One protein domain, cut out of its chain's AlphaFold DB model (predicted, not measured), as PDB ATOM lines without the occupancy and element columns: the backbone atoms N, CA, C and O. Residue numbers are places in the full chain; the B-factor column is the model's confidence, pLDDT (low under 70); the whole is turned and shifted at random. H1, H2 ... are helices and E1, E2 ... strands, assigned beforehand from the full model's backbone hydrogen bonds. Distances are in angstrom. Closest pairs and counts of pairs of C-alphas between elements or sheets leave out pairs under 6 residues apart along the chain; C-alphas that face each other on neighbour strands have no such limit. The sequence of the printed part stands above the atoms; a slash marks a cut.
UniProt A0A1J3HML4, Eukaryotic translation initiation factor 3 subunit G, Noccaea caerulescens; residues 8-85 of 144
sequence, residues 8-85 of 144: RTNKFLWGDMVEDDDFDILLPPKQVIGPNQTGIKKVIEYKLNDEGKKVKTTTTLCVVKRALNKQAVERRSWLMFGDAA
ATOM      1  N   ARG A   8     105.713 134.651  72.931       44.47
ATOM      2  CA  ARG A   8     105.458 134.128  71.588       44.47
ATOM      3  C   ARG A   8     105.537 135.322  70.647       44.47
ATOM      4  O   ARG A   8     104.603 136.112  70.570       44.47
ATOM      5  N   THR A   9     106.671 135.482  69.979       54.59
ATOM      6  CA  THR A   9     106.775 136.367  68.829       54.59
ATOM      7  C   THR A   9     105.919 135.742  67.735       54.59
ATOM      8  O   THR A   9     106.274 134.720  67.147       54.59
ATOM      9  N   ASN A  10     104.721 136.292  67.537       59.47
ATOM     10  CA  ASN A  10     103.907 135.926  66.391       59.47
ATOM     11  C   ASN A  10     104.721 136.305  65.146       59.47
ATOM     12  O   ASN A  10     105.168 137.447  65.024       59.47
ATOM     13  N   LYS A  11     105.043 135.322  64.303       58.50
ATOM     14  CA  LYS A  11     105.886 135.532  63.123       58.50
ATOM     15  C   LYS A  11     105.064 136.343  62.125       58.50
ATOM     16  O   LYS A  11     104.199 135.790  61.461       58.50
ATOM     17  N   PHE A  12     105.319 137.646  62.080       57.81
ATOM     18  CA  PHE A  12     104.667 138.589  61.178       57.81
ATOM     19  C   PHE A  12     104.846 138.145  59.716       57.81
ATOM     20  O   PHE A  12     105.975 138.060  59.223       57.81
ATOM     21  N   LEU A  13     103.739 137.818  59.045       65.00
ATOM     22  CA  LEU A  13     103.690 137.463  57.629       65.00
ATOM     23  C   LEU A  13     103.211 138.689  56.853       65.00
ATOM     24  O   LEU A  13     102.099 139.163  57.042       65.00
ATOM     25  N   TRP A  14     104.050 139.180  55.947       62.31
ATOM     26  CA  TRP A  14     103.826 140.406  55.171       62.31
ATOM     27  C   TRP A  14     102.585 140.383  54.254       62.31
ATOM     28  O   TRP A  14     102.250 141.410  53.676       62.31
ATOM     29  N   GLY A  15     101.919 139.233  54.096       58.31
ATOM     30  CA  GLY A  15     100.732 139.060  53.248       58.31
ATOM     31  C   GLY A  15      99.382 139.225  53.957       58.31
ATOM     32  O   GLY A  15      98.364 139.110  53.289       58.31
ATOM     33  N   ASP A  16      99.369 139.475  55.271       57.19
ATOM     34  CA  ASP A  16      98.150 139.561  56.104       57.19
ATOM     35  C   ASP A  16      97.692 141.016  56.357       57.19
ATOM     36  O   ASP A  16      96.838 141.281  57.188       57.19
ATOM     37  N   MET A  17      98.289 141.996  55.666       50.66
ATOM     38  CA  MET A  17      98.077 143.436  55.904       50.66
ATOM     39  C   MET A  17      96.981 144.076  55.023       50.66
ATOM     40  O   MET A  17      97.119 145.237  54.647       50.66
ATOM     41  N   VAL A  18      95.944 143.339  54.610       52.19
ATOM     42  CA  VAL A  18      95.008 143.819  53.562       52.19
ATOM     43  C   VAL A  18      93.695 144.412  54.097       52.19
ATOM     44  O   VAL A  18      92.952 144.996  53.318       52.19
ATOM     45  N   GLU A  19      93.421 144.385  55.398       51.59
ATOM     46  CA  GLU A  19      92.223 145.033  55.954       51.59
ATOM     47  C   GLU A  19      92.648 146.043  57.038       51.59
ATOM     48  O   GLU A  19      93.414 145.717  57.945       51.59
ATOM     49  N   ASP A  20      92.206 147.293  56.879       52.47
ATOM     50  CA  ASP A  20      92.704 148.552  57.464       52.47
ATOM     51  C   ASP A  20      92.696 148.694  59.012       52.47
ATOM     52  O   ASP A  20      92.916 149.793  59.523       52.47
ATOM     53  N   ASP A  21      92.538 147.620  59.788       53.50
ATOM     54  CA  ASP A  21      92.317 147.697  61.243       53.50
ATOM     55  C   ASP A  21      93.398 147.024  62.123       53.50
ATOM     56  O   ASP A  21      93.422 147.228  63.336       53.50
ATOM     57  N   ASP A  22      94.376 146.308  61.551       54.94
ATOM     58  CA  ASP A  22      95.392 145.553  62.320       54.94
ATOM     59  C   ASP A  22      96.733 146.300  62.539       54.94
ATOM     60  O   ASP A  22      97.803 145.702  62.727       54.94
ATOM     61  N   PHE A  23      96.715 147.637  62.583       56.16
ATOM     62  CA  PHE A  23      97.910 148.446  62.894       56.16
ATOM     63  C   PHE A  23      98.468 148.210  64.311       56.16
ATOM     64  O   PHE A  23      99.628 148.542  64.585       56.16
ATOM     65  N   ASP A  24      97.688 147.594  65.200       58.31
ATOM     66  CA  ASP A  24      98.111 147.214  66.548       58.31
ATOM     67  C   ASP A  24      99.271 146.203  66.553       58.31
ATOM     68  O   ASP A  24     100.064 146.169  67.497       58.31
ATOM     69  N   ILE A  25      99.437 145.429  65.475       61.12
ATOM     70  CA  ILE A  25     100.521 144.445  65.317       61.12
ATOM     71  C   ILE A  25     101.878 145.135  65.067       61.12
ATOM     72  O   ILE A  25     102.932 144.583  65.397       61.12
ATOM     73  N   LEU A  26     101.875 146.364  64.537       64.69
ATOM     74  CA  LEU A  26     103.082 147.160  64.267       64.69
ATOM     75  C   LEU A  26     103.578 147.939  65.494       64.69
ATOM     76  O   LEU A  26     104.659 148.542  65.464       64.69
ATOM     77  N   LEU A  27     102.790 147.980  66.572       68.81
ATOM     78  CA  LEU A  27     103.177 148.646  67.808       68.81
ATOM     79  C   LEU A  27     104.113 147.745  68.628       68.81
ATOM     80  O   LEU A  27     103.926 146.527  68.686       68.81
ATOM     81  N   PRO A  28     105.128 148.316  69.306       74.69
ATOM     82  CA  PRO A  28     105.981 147.539  70.192       74.69
ATOM     83  C   PRO A  28     105.142 146.797  71.244       74.69
ATOM     84  O   PRO A  28     104.235 147.398  71.832       74.69
ATOM     85  N   PRO A  29     105.459 145.523  71.539       72.50
ATOM     86  CA  PRO A  29     104.713 144.750  72.518       72.50
ATOM     87  C   PRO A  29     104.764 145.437  73.883       72.50
ATOM     88  O   PRO A  29     105.792 145.999  74.271       72.50
ATOM     89  N   LYS A  30     103.653 145.365  74.626       71.75
ATOM     90  CA  LYS A  30     103.522 145.962  75.961       71.75
ATOM     91  C   LYS A  30     104.700 145.557  76.847       71.75
ATOM     92  O   LYS A  30     104.944 144.371  77.076       71.75
ATOM     93  N   GLN A  31     105.421 146.549  77.365       72.06
ATOM     94  CA  GLN A  31     106.573 146.316  78.229       72.06
ATOM     95  C   GLN A  31     106.160 146.492  79.685       72.06
ATOM     96  O   GLN A  31     105.779 147.581  80.118       72.06
ATOM     97  N   VAL A  32     106.262 145.409  80.453       72.19
ATOM     98  CA  VAL A  32     106.086 145.434  81.905       72.19
ATOM     99  C   VAL A  32     107.471 145.439  82.534       72.19
ATOM    100  O   VAL A  32     108.117 144.401  82.664       72.19
ATOM    101  N   ILE A  33     107.935 146.623  82.921       72.81
ATOM    102  CA  ILE A  33     109.171 146.763  83.684       72.81
ATOM    103  C   ILE A  33     108.807 146.449  85.135       72.81
ATOM    104  O   ILE A  33     107.971 147.123  85.751       72.81
ATOM    105  N   GLY A  34     109.379 145.348  85.628       63.25
ATOM    106  CA  GLY A  34     109.087 144.755  86.930       63.25
ATOM    107  C   GLY A  34     109.272 145.718  88.110       63.25
ATOM    108  O   GLY A  34     109.801 146.817  87.951       63.25
ATOM    109  N   PRO A  35     108.809 145.327  89.311       65.12
ATOM    110  CA  PRO A  35     108.894 146.177  90.488       65.12
ATOM    111  C   PRO A  35     110.362 146.486  90.799       65.12
ATOM    112  O   PRO A  35     111.125 145.593  91.164       65.12
ATOM    113  N   ASN A  36     110.738 147.755  90.645       67.31
ATOM    114  CA  ASN A  36     112.060 148.254  91.016       67.31
ATOM    115  C   ASN A  36     112.284 148.101  92.531       67.31
ATOM    116  O   ASN A  36     111.342 147.825  93.275       67.31
ATOM    117  N   GLN A  37     113.506 148.337  93.014       65.62
ATOM    118  CA  GLN A  37     113.848 148.275  94.450       65.62
ATOM    119  C   GLN A  37     112.919 149.139  95.338       65.62
ATOM    120  O   GLN A  37     112.725 148.841  96.511       65.62
ATOM    121  N   THR A  38     112.263 150.147  94.756       64.44
ATOM    122  CA  THR A  38     111.265 151.035  95.383       64.44
ATOM    123  C   THR A  38     109.810 150.516  95.314       64.44
ATOM    124  O   THR A  38     108.887 151.212  95.716       64.44
ATOM    125  N   GLY A  39     109.549 149.323  94.765       67.19
ATOM    126  CA  GLY A  39     108.203 148.730  94.662       67.19
ATOM    127  C   GLY A  39     107.321 149.267  93.523       67.19
ATOM    128  O   GLY A  39     106.142 148.918  93.437       67.19
ATOM    129  N   ILE A  40     107.876 150.088  92.627       75.31
ATOM    130  CA  ILE A  40     107.149 150.693  91.502       75.31
ATOM    131  C   ILE A  40     107.234 149.776  90.281       75.31
ATOM    132  O   ILE A  40     108.329 149.502  89.788       75.31
ATOM    133  N   LYS A  41     106.078 149.340  89.776       81.06
ATOM    134  CA  LYS A  41     105.910 148.665  88.483       81.06
ATOM    135  C   LYS A  41     105.590 149.708  87.418       81.06
ATOM    136  O   LYS A  41     104.736 150.565  87.643       81.06
ATOM    137  N   LYS A  42     106.245 149.632  86.261       82.19
ATOM    138  CA  LYS A  42     105.936 150.495  85.113       82.19
ATOM    139  C   LYS A  42     105.392 149.633  83.984       82.19
ATOM    140  O   LYS A  42     106.071 148.715  83.536       82.19
ATOM    141  N   VAL A  43     104.179 149.933  83.537       82.69
ATOM    142  CA  VAL A  43     103.581 149.320  82.349       82.69
ATOM    143  C   VAL A  43     103.585 150.373  81.252       82.69
ATOM    144  O   VAL A  43     102.981 151.433  81.416       82.69
ATOM    145  N   ILE A  44     104.319 150.112  80.173       84.00
ATOM    146  CA  ILE A  44     104.386 150.986  79.002       84.00
ATOM    147  C   ILE A  44     103.541 150.341  77.907       84.00
ATOM    148  O   ILE A  44     103.869 149.257  77.419       84.00
ATOM    149  N   GLU A  45     102.461 151.019  77.540       81.88
ATOM    150  CA  GLU A  45     101.592 150.655  76.427       81.88
ATOM    151  C   GLU A  45     101.683 151.734  75.350       81.88
ATOM    152  O   GLU A  45     101.746 152.925  75.656       81.88
ATOM    153  N   TYR A  46     101.694 151.317  74.091       80.94
ATOM    154  CA  TYR A  46     101.560 152.214  72.953       80.94
ATOM    155  C   TYR A  46     100.163 152.011  72.370       80.94
ATOM    156  O   TYR A  46      99.733 150.870  72.234       80.94
ATOM    157  N   LYS A  47      99.450 153.101  72.084       76.50
ATOM    158  CA  LYS A  47      98.131 153.097  71.439       76.50
ATOM    159  C   LYS A  47      98.131 154.099  70.289       76.50
ATOM    160  O   LYS A  47      98.841 155.104  70.361       76.50
ATOM    161  N   LEU A  48      97.365 153.823  69.241       78.56
ATOM    162  CA  LEU A  48      97.070 154.793  68.188       78.56
ATOM    163  C   LEU A  48      95.802 155.552  68.589       78.56
ATOM    164  O   LEU A  48      94.823 154.939  69.000       78.56
ATOM    165  N   ASN A  49      95.851 156.881  68.546       78.75
ATOM    166  CA  ASN A  49      94.657 157.710  68.724       78.75
ATOM    167  C   ASN A  49      93.847 157.768  67.421       78.75
ATOM    168  O   ASN A  49      94.410 157.552  66.350       78.75
ATOM    169  N   ASP A  50      92.592 158.212  67.506       76.75
ATOM    170  CA  ASP A  50      91.681 158.417  66.361       76.75
ATOM    171  C   ASP A  50      92.229 159.397  65.294       76.75
ATOM    172  O   ASP A  50      91.778 159.419  64.156       76.75
ATOM    173  N   GLU A  51      93.253 160.190  65.636       78.19
ATOM    174  CA  GLU A  51      93.996 161.071  64.717       78.19
ATOM    175  C   GLU A  51      95.213 160.392  64.043       78.19
ATOM    176  O   GLU A  51      96.061 161.070  63.461       78.19
ATOM    177  N   GLY A  52      95.391 159.075  64.198       72.50
ATOM    178  CA  GLY A  52      96.514 158.312  63.636       72.50
ATOM    179  C   GLY A  52      97.871 158.546  64.320       72.50
ATOM    180  O   GLY A  52      98.914 158.100  63.835       72.50
ATOM    181  N   LYS A  53      97.904 159.251  65.460       79.88
ATOM    182  CA  LYS A  53      99.140 159.545  66.210       79.88
ATOM    183  C   LYS A  53      99.447 158.452  67.235       79.88
ATOM    184  O   LYS A  53      98.569 158.010  67.972       79.88
ATOM    185  N   LYS A  54     100.726 158.075  67.341       76.31
ATOM    186  CA  LYS A  54     101.233 157.113  68.336       76.31
ATOM    187  C   LYS A  54     101.333 157.769  69.716       76.31
ATOM    188  O   LYS A  54     102.150 158.667  69.913       76.31
ATOM    189  N   VAL A  55     100.565 157.284  70.687       81.81
ATOM    190  CA  VAL A  55     100.610 157.718  72.090       81.81
ATOM    191  C   VAL A  55     101.272 156.657  72.957       81.81
ATOM    192  O   VAL A  55     100.945 155.475  72.890       81.81
ATOM    193  N   LYS A  56     102.203 157.096  73.808       79.12
ATOM    194  CA  LYS A  56     102.826 156.268  74.843       79.12
ATOM    195  C   LYS A  56     102.109 156.481  76.173       79.12
ATOM    196  O   LYS A  56     102.299 157.505  76.826       79.12
ATOM    197  N   THR A  57     101.358 155.490  76.626       81.06
ATOM    198  CA  THR A  57     100.757 155.468  77.959       81.06
ATOM    199  C   THR A  57     101.715 154.783  78.931       81.06
ATOM    200  O   THR A  57     102.010 153.596  78.808       81.06
ATOM    201  N   THR A  58     102.229 155.529  79.909       79.81
ATOM    202  CA  THR A  58     103.088 154.975  80.969       79.81
ATOM    203  C   THR A  58     102.306 154.923  82.275       79.81
ATOM    204  O   THR A  58     102.115 155.949  82.920       79.81
ATOM    205  N   THR A  59     101.874 153.732  82.683       80.94
ATOM    206  CA  THR A  59     101.162 153.530  83.950       80.94
ATOM    207  C   THR A  59     102.158 153.115  85.028       80.94
ATOM    208  O   THR A  59     102.779 152.052  84.946       80.94
ATOM    209  N   THR A  60     102.334 153.956  86.048       76.25
ATOM    210  CA  THR A  60     103.173 153.667  87.219       76.25
ATOM    211  C   THR A  60     102.315 153.164  88.371       76.25
ATOM    212  O   THR A  60     101.510 153.915  88.914       76.25
ATOM    213  N   LEU A  61     102.508 151.911  88.778       78.88
ATOM    214  CA  LEU A  61     101.813 151.305  89.913       78.88
ATOM    215  C   LEU A  61     102.793 151.115  91.072       78.88
ATOM    216  O   LEU A  61     103.766 150.372  90.948       78.88
ATOM    217  N   CYS A  62     102.534 151.751  92.213       76.31
ATOM    218  CA  CYS A  62     103.279 151.496  93.444       76.31
ATOM    219  C   CYS A  62     102.640 150.321  94.194       76.31
ATOM    220  O   CYS A  62     101.493 150.406  94.629       76.31
ATOM    221  N   VAL A  63     103.360 149.207  94.332       70.94
ATOM    222  CA  VAL A  63     102.860 148.031  95.054       70.94
ATOM    223  C   VAL A  63     103.369 148.066  96.491       70.94
ATOM    224  O   VAL A  63     104.462 147.585  96.787       70.94
ATOM    225  N   VAL A  64     102.549 148.594  97.400       72.88
ATOM    226  CA  VAL A  64     102.806 148.535  98.846       72.88
ATOM    227  C   VAL A  64     102.376 147.165  99.367       72.88
ATOM    228  O   VAL A  64     101.188 146.875  99.498       72.88
ATOM    229  N   LYS A  65     103.341 146.292  99.663       69.38
ATOM    230  CA  LYS A  65     103.058 144.992 100.281       69.38
ATOM    231  C   LYS A  65     102.979 145.164 101.797       69.38
ATOM    232  O   LYS A  65     103.974 145.497 102.429       69.38
ATOM    233  N   ARG A  66     101.813 144.898 102.389       72.44
ATOM    234  CA  ARG A  66     101.686 144.684 103.839       72.44
ATOM    235  C   ARG A  66     101.824 143.191 104.121       72.44
ATOM    236  O   ARG A  66     101.160 142.384 103.474       72.44
ATOM    237  N   ALA A  67     102.687 142.821 105.064       72.25
ATOM    238  CA  ALA A  67     102.854 141.434 105.488       72.25
ATOM    239  C   ALA A  67     101.646 141.008 106.337       72.25
ATOM    240  O   ALA A  67     101.633 141.170 107.553       72.25
ATOM    241  N   LEU A  68     100.603 140.500 105.681       77.56
ATOM    242  CA  LEU A  68      99.460 139.874 106.335       77.56
ATOM    243  C   LEU A  68      99.427 138.389 105.974       77.56
ATOM    244  O   LEU A  68      99.682 138.009 104.830       77.56
ATOM    245  N   ASN A  69      99.095 137.547 106.952       86.31
ATOM    246  CA  ASN A  69      98.810 136.139 106.692       86.31
ATOM    247  C   ASN A  69      97.545 136.035 105.819       86.31
ATOM    248  O   ASN A  69      96.562 136.726 106.087       86.31
ATOM    249  N   LYS A  70      97.547 135.154 104.809       86.56
ATOM    250  CA  LYS A  70      96.414 134.933 103.893       86.56
ATOM    251  C   LYS A  70      95.106 134.689 104.650       86.56
ATOM    252  O   LYS A  70      94.107 135.343 104.379       86.56
ATOM    253  N   GLN A  71      95.156 133.845 105.680       87.56
ATOM    254  CA  GLN A  71      93.992 133.527 106.509       87.56
ATOM    255  C   GLN A  71      93.476 134.743 107.303       87.56
ATOM    256  O   GLN A  71      92.291 134.850 107.595       87.56
ATOM    257  N   ALA A  72      94.361 135.673 107.676       88.50
ATOM    258  CA  ALA A  72      93.962 136.895 108.370       88.50
ATOM    259  C   ALA A  72      93.289 137.897 107.421       88.50
ATOM    260  O   ALA A  72      92.405 138.629 107.856       88.50
ATOM    261  N   VAL A  73      93.691 137.930 106.145       88.00
ATOM    262  CA  VAL A  73      93.026 138.744 105.114       88.00
ATOM    263  C   VAL A  73      91.615 138.226 104.870       88.00
ATOM    264  O   VAL A  73      90.671 139.003 104.931       88.00
ATOM    265  N   GLU A  74      91.471 136.914 104.698       89.75
ATOM    266  CA  GLU A  74      90.176 136.263 104.492       89.75
ATOM    267  C   GLU A  74      89.203 136.541 105.645       89.75
ATOM    268  O   GLU A  74      88.081 136.991 105.419       89.75
ATOM    269  N   ARG A  75      89.668 136.394 106.893       89.69
ATOM    270  CA  ARG A  75      88.863 136.697 108.086       89.69
ATOM    271  C   ARG A  75      88.432 138.162 108.177       89.69
ATOM    272  O   ARG A  75      87.361 138.440 108.699       89.69
ATOM    273  N   ARG A  76      89.246 139.104 107.687       86.12
ATOM    274  CA  ARG A  76      88.884 140.535 107.645       86.12
ATOM    275  C   ARG A  76      87.873 140.859 106.548       86.12
ATOM    276  O   ARG A  76      87.187 141.864 106.667       86.12
ATOM    277  N   SER A  77      87.810 140.053 105.488       86.75
ATOM    278  CA  SER A  77      86.840 140.216 104.398       86.75
ATOM    279  C   SER A  77      85.494 139.534 104.649       86.75
ATOM    280  O   SER A  77      84.611 139.621 103.799       86.75
ATOM    281  N   TRP A  78      85.321 138.838 105.774       90.25
ATOM    282  CA  TRP A  78      84.028 138.253 106.120       90.25
ATOM    283  C   TRP A  78      82.988 139.339 106.387       90.25
ATOM    284  O   TRP A  78      83.267 140.349 107.031       90.25
ATOM    285  N   LEU A  79      81.773 139.100 105.895       89.94
ATOM    286  CA  LEU A  79      80.633 139.967 106.157       89.94
ATOM    287  C   LEU A  79      80.231 139.856 107.631       89.94
ATOM    288  O   LEU A  79      80.237 138.770 108.217       89.94
ATOM    289  N   MET A  80      79.863 140.987 108.226       86.81
ATOM    290  CA  MET A  80      79.300 141.016 109.573       86.81
ATOM    291  C   MET A  80      77.918 140.343 109.567       86.81
ATOM    292  O   MET A  80      77.203 140.389 108.567       86.81
ATOM    293  N   PHE A  81      77.527 139.721 110.681       87.94
ATOM    294  CA  PHE A  81      76.255 138.998 110.818       87.94
ATOM    295  C   PHE A  81      75.461 139.467 112.047       87.94
ATOM    296  O   PHE A  81      75.988 140.151 112.927       87.94
ATOM    297  N   GLY A  82      74.175 139.106 112.107       88.19
ATOM    298  CA  GLY A  82      73.288 139.444 113.226       88.19
ATOM    299  C   GLY A  82      73.146 140.954 113.442       88.19
ATOM    300  O   GLY A  82      73.066 141.728 112.489       88.19
ATOM    301  N   ASP A  83      73.164 141.388 114.701       83.25
ATOM    302  CA  ASP A  83      73.046 142.807 115.071       83.25
ATOM    303  C   ASP A  83      74.262 143.653 114.679       83.25
ATOM    304  O   ASP A  83      74.214 144.880 114.770       83.25
ATOM    305  N   ALA A  84      75.358 143.017 114.261       80.06
ATOM    306  CA  ALA A  84      76.520 143.700 113.709       80.06
ATOM    307  C   ALA A  84      76.399 143.948 112.195       80.06
ATOM    308  O   ALA A  84      77.118 144.787 111.673       80.06
ATOM    309  N   ALA A  85      75.485 143.266 111.492       82.44
ATOM    310  CA  ALA A  85      75.239 143.499 110.064       82.44
ATOM    311  C   ALA A  85      74.439 144.785 109.797       82.44
ATOM    312  O   ALA A  85      74.575 145.391 108.742       82.44
TER     313      ALA A  85
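What this domain is: This is residues 8 to 85 of the 144 residues of the protein "Eukaryotic translation initiation factor 3 subunit G" of Noccaea caerulescens (UniProt A0A1J3HML4). A narrow three-stranded sheet, chiefly the long hairpin of E2 and E3 with short E1 beside E2, makes the body, with H1 and the loop of residues 8 to 22 towards one end. From the other end a tail sticks out, residues 66 to 85, of which 70 to 76 belong to H2. The printed part has 78 residues, under half of them in named elements, in the order H1, E1, E2, E3, H2; the class is mixed, helices and strands. The sheet, E1 - E2 - E3, is antiparallel, and the whole is extended, with a radius of gyration of the C-alphas of 21.7 A and spans of 66 by 35 by 28 A.

Where its parts are: H1, residues 23 to 26, begins with C-alpha 23 at (97.910, 148.446, 62.894). E1 is residues 31 to 33. E2, residues 40 to 48, measures 25.7 A and E3, residues 54 to 62, 25.8 A. H2, residues 70 to 76, measures 10.1 A and ends with C-alpha 76 at (88.884, 140.535, 107.645).

How they stand to each other: The strands form a meander, each the antiparallel neighbour of the one before. Hairpin E1 and E2 stands at 165 degrees, with N 33 and O 42 within hydrogen-bond range at 2.9 A. Hairpin E2 and E3 stands at 161 degrees, with N 41 and O 61 at 2.8 A. H1 only grazes the sheet, with residues 23 to 24; its closest C-alphas to E2 are Asp 24 and Lys 47, 7.7 A. H2 is not on the sheet. Every O i to N i+4 pair is within hydrogen-bond range in H2; H1 is too short for one.

The domain as a whole: The farthest C-alphas, Gly 15 and Asp 83, are 67.8 A apart. The printed part has no cut, and no link is long. Mean pLDDT of the printed part is 73.1; residues 8 to 27, 34 to 39 and 65 are under 70.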